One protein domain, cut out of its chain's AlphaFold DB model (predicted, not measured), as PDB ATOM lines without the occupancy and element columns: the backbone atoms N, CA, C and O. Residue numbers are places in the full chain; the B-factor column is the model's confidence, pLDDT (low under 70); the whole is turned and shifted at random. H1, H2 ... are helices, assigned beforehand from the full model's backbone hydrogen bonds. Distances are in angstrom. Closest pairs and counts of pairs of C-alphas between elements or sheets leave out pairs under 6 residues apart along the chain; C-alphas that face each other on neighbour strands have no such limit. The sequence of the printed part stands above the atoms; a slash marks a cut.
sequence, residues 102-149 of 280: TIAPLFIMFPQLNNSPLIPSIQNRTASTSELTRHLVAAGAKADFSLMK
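This is residues 102 to 149 of the 280 residues of the protein "Hypothetical protein" of Timema cristinae (UniProt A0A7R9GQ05). Four short helices follow one another round a winding chain, with H4, the longest, on one side and H1, H2 and H3 strung along the other; the tail after H4, residues 139 to 149, runs back past the end of H1. The printed part has 48 residues, with H1, H2, H3 and H4 in that order and no named strand: all helix. It is compact, radius of gyration of the C-alphas 10.4 A, spanning 29 by 23 by 17 A.

H4, residues 129 to 138, is 14.0 A long, from C-alpha 129 at (-32.744, 14.831, -1.916) to C-alpha 138 at (-29.021, 27.283, 3.257). H3 is residues 119 to 123, H2 111 to 115 and H1 104 to 109.

H4 is only just apart from H3, closest 8.5 A, and from H2, closest 8.0 A. H2 and H3 are close but not clearly touching; their closest C-alphas, Leu 113 and Ile 119, are 6.9 A apart. H1 and H2 are likewise close but not clearly touching, the closest C-alphas, Phe 107 and Leu 113, being 6.2 A apart. H1, H3 and H4 have every O i to N i+4 pair within hydrogen-bond range; H2 has 0 of 1, but 2 of 2 O i to N i+3 pairs.

The C-alphas farthest apart, Thr 126 and Lys 149, are 29.4 A apart. The printed part has no cut, and its three links are tight. Residues 102 to 105 and 147 to 149 have pLDDT under 70.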
ATOM      1  N   THR A 102     -35.794  15.060 -17.935       53.31
ATOM      2  CA  THR A 102     -36.485  15.715 -16.805       53.31
ATOM      3  C   THR A 102     -35.641  16.185 -15.608       53.31
ATOM      4  O   THR A 102     -35.973  15.898 -14.461       53.31
ATOM      5  N   ILE A 103     -34.594  16.982 -15.841       52.56
ATOM      6  CA  ILE A 103     -33.977  17.824 -14.786       52.56
ATOM      7  C   ILE A 103     -34.284  19.318 -15.012       52.56
ATOM      8  O   ILE A 103     -34.234  20.122 -14.081       52.56
ATOM      9  N   ALA A 104     -34.711  19.685 -16.227       63.00
ATOM     10  CA  ALA A 104     -35.087  21.048 -16.601       63.00
ATOM     11  C   ALA A 104     -36.113  21.706 -15.654       63.00
ATOM     12  O   ALA A 104     -35.885  22.852 -15.274       63.00
ATOM     13  N   PRO A 105     -37.177  21.024 -15.173       69.69
ATOM     14  CA  PRO A 105     -38.160  21.676 -14.306       69.69
ATOM     15  C   PRO A 105     -37.565  22.162 -12.982       69.69
ATOM     16  O   PRO A 105     -37.959  23.209 -12.481       69.69
ATOM     17  N   LEU A 106     -36.590  21.434 -12.424       77.25
ATOM     18  CA  LEU A 106     -35.966  21.804 -11.154       77.25
ATOM     19  C   LEU A 106     -35.085  23.050 -11.304       77.25
ATOM     20  O   LEU A 106     -35.159  23.944 -10.468       77.25
ATOM     21  N   PHE A 107     -34.298  23.139 -12.377       76.88
ATOM     22  CA  PHE A 107     -33.485  24.326 -12.668       76.88
ATOM     23  C   PHE A 107     -34.331  25.536 -13.081       76.88
ATOM     24  O   PHE A 107     -33.935  26.670 -12.827       76.88
ATOM     25  N   ILE A 108     -35.515  25.303 -13.655       76.75
ATOM     26  CA  ILE A 108     -36.497  26.353 -13.951       76.75
ATOM     27  C   ILE A 108     -37.127  26.887 -12.659       76.75
ATOM     28  O   ILE A 108     -37.206  28.097 -12.486       76.75
ATOM     29  N   MET A 109     -37.511  26.004 -11.727       79.06
ATOM     30  CA  MET A 109     -38.054  26.405 -10.421       79.06
ATOM     31  C   MET A 109     -36.991  27.007  -9.497       79.06
ATOM     32  O   MET A 109     -37.308  27.844  -8.661       79.06
ATOM     33  N   PHE A 110     -35.729  26.599  -9.621       83.81
ATOM     34  CA  PHE A 110     -34.633  27.089  -8.788       83.81
ATOM     35  C   PHE A 110     -33.444  27.529  -9.654       83.81
ATOM     36  O   PHE A 110     -32.423  26.837  -9.691       83.81
ATOM     37  N   PRO A 111     -33.510  28.715 -10.293       77.19
ATOM     38  CA  PRO A 111     -32.438  29.215 -11.163       77.19
ATOM     39  C   PRO A 111     -31.087  29.339 -10.447       77.19
ATOM     40  O   PRO A 111     -30.026  29.232 -11.054       77.19
ATOM     41  N   GLN A 112     -31.121  29.522  -9.125       75.31
ATOM     42  CA  GLN A 112     -29.938  29.621  -8.272       75.31
ATOM     43  C   GLN A 112     -29.122  28.317  -8.219       75.31
ATOM     44  O   GLN A 112     -27.932  28.355  -7.904       75.31
ATOM     45  N   LEU A 113     -29.721  27.173  -8.577       75.62
ATOM     46  CA  LEU A 113     -29.004  25.903  -8.693       75.62
ATOM     47  C   LEU A 113     -27.986  25.904  -9.839       75.62
ATOM     48  O   LEU A 113     -27.016  25.162  -9.743       75.62
ATOM     49  N   ASN A 114     -28.131  26.763 -10.858       74.44
ATOM     50  CA  ASN A 114     -27.169  26.873 -11.968       74.44
ATOM     51  C   ASN A 114     -25.792  27.406 -11.551       74.44
ATOM     52  O   ASN A 114     -24.852  27.322 -12.334       74.44
ATOM     53  N   ASN A 115     -25.654  27.919 -10.327       73.75
ATOM     54  CA  ASN A 115     -24.377  28.367  -9.767       73.75
ATOM     55  C   ASN A 115     -23.932  27.516  -8.561       73.75
ATOM     56  O   ASN A 115     -22.983  27.874  -7.865       73.75
ATOM     57  N   SER A 116     -24.627  26.409  -8.277       75.50
ATOM     58  CA  SER A 116     -24.338  25.546  -7.131       75.50
ATOM     59  C   SER A 116     -23.173  24.587  -7.419       75.50
ATOM     60  O   SER A 116     -23.107  24.005  -8.503       75.50
ATOM     61  N   PRO A 117     -22.302  24.294  -6.436       77.62
ATOM     62  CA  PRO A 117     -21.313  23.220  -6.568       77.62
ATOM     63  C   PRO A 117     -21.952  21.831  -6.759       77.62
ATOM     64  O   PRO A 117     -21.264  20.892  -7.150       77.62
ATOM     65  N   LEU A 118     -23.260  21.688  -6.511       77.81
ATOM     66  CA  LEU A 118     -23.999  20.435  -6.664       77.81
ATOM     67  C   LEU A 118     -24.453  20.155  -8.106       77.81
ATOM     68  O   LEU A 118     -24.962  19.064  -8.356       77.81
ATOM     69  N   ILE A 119     -24.250  21.059  -9.073       79.00
ATOM     70  CA  ILE A 119     -24.695  20.865 -10.471       79.00
ATOM     71  C   ILE A 119     -24.256  19.521 -11.065       79.00
ATOM     72  O   ILE A 119     -25.130  18.819 -11.576       79.00
ATOM     73  N   PRO A 120     -22.980  19.090 -10.962       77.25
ATOM     74  CA  PRO A 120     -22.562  17.818 -11.549       77.25
ATOM     75  C   PRO A 120     -23.285  16.628 -10.905       77.25
ATOM     76  O   PRO A 120     -23.648  15.670 -11.582       77.25
ATOM     77  N   SER A 121     -23.551  16.704  -9.596       75.44
ATOM     78  CA  SER A 121     -24.286  15.663  -8.867       75.44
ATOM     79  C   SER A 121     -25.784  15.647  -9.194       75.44
ATOM     80  O   SER A 121     -26.393  14.577  -9.240       75.44
ATOM     81  N   ILE A 122     -26.372  16.814  -9.478       76.00
ATOM     82  CA  ILE A 122     -27.772  16.967  -9.897       76.00
ATOM     83  C   ILE A 122     -27.953  16.442 -11.322       76.00
ATOM     84  O   ILE A 122     -28.847  15.633 -11.557       76.00
ATOM     85  N   GLN A 123     -27.079  16.844 -12.250       76.19
ATOM     86  CA  GLN A 123     -27.101  16.400 -13.648       76.19
ATOM     87  C   GLN A 123     -26.910  14.884 -13.762       76.19
ATOM     88  O   GLN A 123     -27.646  14.224 -14.490       76.19
ATOM     89  N   ASN A 124     -26.009  14.312 -12.958       78.00
ATOM     90  CA  ASN A 124     -25.768  12.869 -12.925       78.00
ATOM     91  C   ASN A 124     -26.754  12.092 -12.028       78.00
ATOM     92  O   ASN A 124     -26.551  10.902 -11.806       78.00
ATOM     93  N   ARG A 125     -27.798  12.738 -11.477       73.00
ATOM     94  CA  ARG A 125     -28.807  12.132 -10.577       73.00
ATOM     95  C   ARG A 125     -28.226  11.380  -9.369       73.00
ATOM     96  O   ARG A 125     -28.814  10.421  -8.878       73.00
ATOM     97  N   THR A 126     -27.067  11.815  -8.885       77.12
ATOM     98  CA  THR A 126     -26.368  11.221  -7.731       77.12
ATOM     99  C   THR A 126     -26.575  12.016  -6.444       77.12
ATOM    100  O   THR A 126     -26.290  11.512  -5.360       77.12
ATOM    101  N   ALA A 127     -27.094  13.243  -6.544       75.94
ATOM    102  CA  ALA A 127     -27.371  14.088  -5.393       75.94
ATOM    103  C   ALA A 127     -28.503  13.518  -4.521       75.94
ATOM    104  O   ALA A 127     -29.588  13.190  -5.007       75.94
ATOM    105  N   SER A 128     -28.275  13.457  -3.207       83.38
ATOM    106  CA  SER A 128     -29.325  13.111  -2.250       83.38
ATOM    107  C   SER A 128     -30.366  14.228  -2.175       83.38
ATOM    108  O   SER A 128     -30.020  15.404  -2.063       83.38
ATOM    109  N   THR A 129     -31.650  13.870  -2.134       80.44
ATOM    110  CA  THR A 129     -32.744  14.831  -1.916       80.44
ATOM    111  C   THR A 129     -32.533  15.652  -0.644       80.44
ATOM    112  O   THR A 129     -32.736  16.859  -0.659       80.44
ATOM    113  N   SER A 130     -32.039  15.034   0.433       82.75
ATOM    114  CA  SER A 130     -31.755  15.710   1.708       82.75
ATOM    115  C   SER A 130     -30.639  16.758   1.613       82.75
ATOM    116  O   SER A 130     -30.712  17.811   2.248       82.75
ATOM    117  N   GLU A 131     -29.620  16.485   0.802       81.12
ATOM    118  CA  GLU A 131     -28.480  17.370   0.575       81.12
ATOM    119  C   GLU A 131     -28.885  18.554  -0.304       81.12
ATOM    120  O   GLU A 131     -28.570  19.701   0.016       81.12
ATOM    121  N   LEU A 132     -29.697  18.293  -1.334       80.38
ATOM    122  CA  LEU A 132     -30.302  19.325  -2.170       80.38
ATOM    123  C   LEU A 132     -31.225  20.236  -1.369       80.38
ATOM    124  O   LEU A 132     -31.098  21.454  -1.451       80.38
ATOM    125  N   THR A 133     -32.110  19.670  -0.548       82.50
ATOM    126  CA  THR A 133     -32.980  20.464   0.326       82.50
ATOM    127  C   THR A 133     -32.156  21.300   1.301       82.50
ATOM    128  O   THR A 133     -32.442  22.483   1.468       82.50
ATOM    129  N   ARG A 134     -31.095  20.742   1.901       83.88
ATOM    130  CA  ARG A 134     -30.207  21.499   2.797       83.88
ATOM    131  C   ARG A 134     -29.526  22.657   2.070       83.88
ATOM    132  O   ARG A 134     -29.460  23.746   2.629       83.88
ATOM    133  N   HIS A 135     -29.051  22.442   0.846       82.50
ATOM    134  CA  HIS A 135     -28.406  23.483   0.049       82.50
ATOM    135  C   HIS A 135     -29.390  24.578  -0.377       82.50
ATOM    136  O   HIS A 135     -29.079  25.756  -0.238       82.50
ATOM    137  N   LEU A 136     -30.597  24.206  -0.813       83.19
ATOM    138  CA  LEU A 136     -31.663  25.149  -1.165       83.19
ATOM    139  C   LEU A 136     -32.085  26.003   0.038       83.19
ATOM    140  O   LEU A 136     -32.195  27.222  -0.080       83.19
ATOM    141  N   VAL A 137     -32.253  25.381   1.208       84.31
ATOM    142  CA  VAL A 137     -32.597  26.084   2.454       84.31
ATOM    143  C   VAL A 137     -31.447  26.981   2.918       84.31
ATOM    144  O   VAL A 137     -31.689  28.130   3.278       84.31
ATOM    145  N   ALA A 138     -30.200  26.503   2.869       82.12
ATOM    146  CA  ALA A 138     -29.021  27.283   3.257       82.12
ATOM    147  C   ALA A 138     -28.767  28.478   2.324       82.12
ATOM    148  O   ALA A 138     -28.349  29.536   2.787       82.12
ATOM    149  N   ALA A 139     -29.056  28.328   1.029       77.56
ATOM    150  CA  ALA A 139     -28.987  29.402   0.040       77.56
ATOM    151  C   ALA A 139     -30.186  30.370   0.111       77.56
ATOM    152  O   ALA A 139     -30.196  31.380  -0.587       77.56
ATOM    153  N   GLY A 140     -31.210  30.072   0.922       80.75
ATOM    154  CA  GLY A 140     -32.452  30.848   0.965       80.75
ATOM    155  C   GLY A 140     -33.241  30.807  -0.350       80.75
ATOM    156  O   GLY A 140     -34.066  31.689  -0.601       80.75
ATOM    157  N   ALA A 141     -32.989  29.807  -1.198       80.81
ATOM    158  CA  ALA A 141     -33.598  29.685  -2.510       80.81
ATOM    159  C   ALA A 141     -35.084  29.325  -2.369       80.81
ATOM    160  O   ALA A 141     -35.450  28.303  -1.786       80.81
ATOM    161  N   LYS A 142     -35.952  30.173  -2.923       82.31
ATOM    162  CA  LYS A 142     -37.390  29.912  -3.051       82.31
ATOM    163  C   LYS A 142     -37.687  29.474  -4.479       82.31
ATOM    164  O   LYS A 142     -37.004  29.916  -5.399       82.31
ATOM    165  N   ALA A 143     -38.693  28.618  -4.643       81.62
ATOM    166  CA  ALA A 143     -39.144  28.218  -5.966       81.62
ATOM    167  C   ALA A 143     -39.744  29.430  -6.701       81.62
ATOM    168  O   ALA A 143     -40.610  30.113  -6.149       81.62
ATOM    169  N   ASP A 144     -39.277  29.691  -7.918       81.38
ATOM    170  CA  ASP A 144     -39.839  30.680  -8.831       81.38
ATOM    171  C   ASP A 144     -40.743  29.981  -9.851       81.38
ATOM    172  O   ASP A 144     -40.295  29.215 -10.704       81.38
ATOM    173  N   PHE A 145     -42.043  30.250  -9.749       79.81
ATOM    174  CA  PHE A 145     -43.061  29.707 -10.646       79.81
ATOM    175  C   PHE A 145     -43.428  30.676 -11.780       79.81
ATOM    176  O   PHE A 145     -44.312  30.364 -12.573       79.81
ATOM    177  N   SER A 146     -42.758  31.830 -11.906       77.62
ATOM    178  CA  SER A 146     -43.052  32.843 -12.938       77.62
ATOM    179  C   SER A 146     -42.891  32.305 -14.364       77.62
ATOM    180  O   SER A 146     -43.521  32.794 -15.300       77.62
ATOM    181  N   LEU A 147     -42.058  31.272 -14.524       69.56
ATOM    182  CA  LEU A 147     -41.818  30.565 -15.782       69.56
ATOM    183  C   LEU A 147     -42.729  29.343 -15.974       69.56
ATOM    184  O   LEU A 147     -42.511  28.549 -16.890       69.56
ATOM    185  N   MET A 148     -43.746  29.168 -15.132       67.81
ATOM    186  CA  MET A 148     -44.740  28.114 -15.285       67.81
ATOM    187  C   MET A 148     -46.113  28.727 -15.580       67.81
ATOM    188  O   MET A 148     -46.594  29.609 -14.875       67.81
ATOM    189  N   LYS A 149     -46.761  28.268 -16.652       68.56
ATOM    190  CA  LYS A 149     -48.147  28.618 -16.979       68.56
ATOM    191  C   LYS A 149     -49.100  27.686 -16.231       68.56
ATOM    192  O   LYS A 149     -48.776  26.515 -16.044       68.56
TER     193      LYS A 149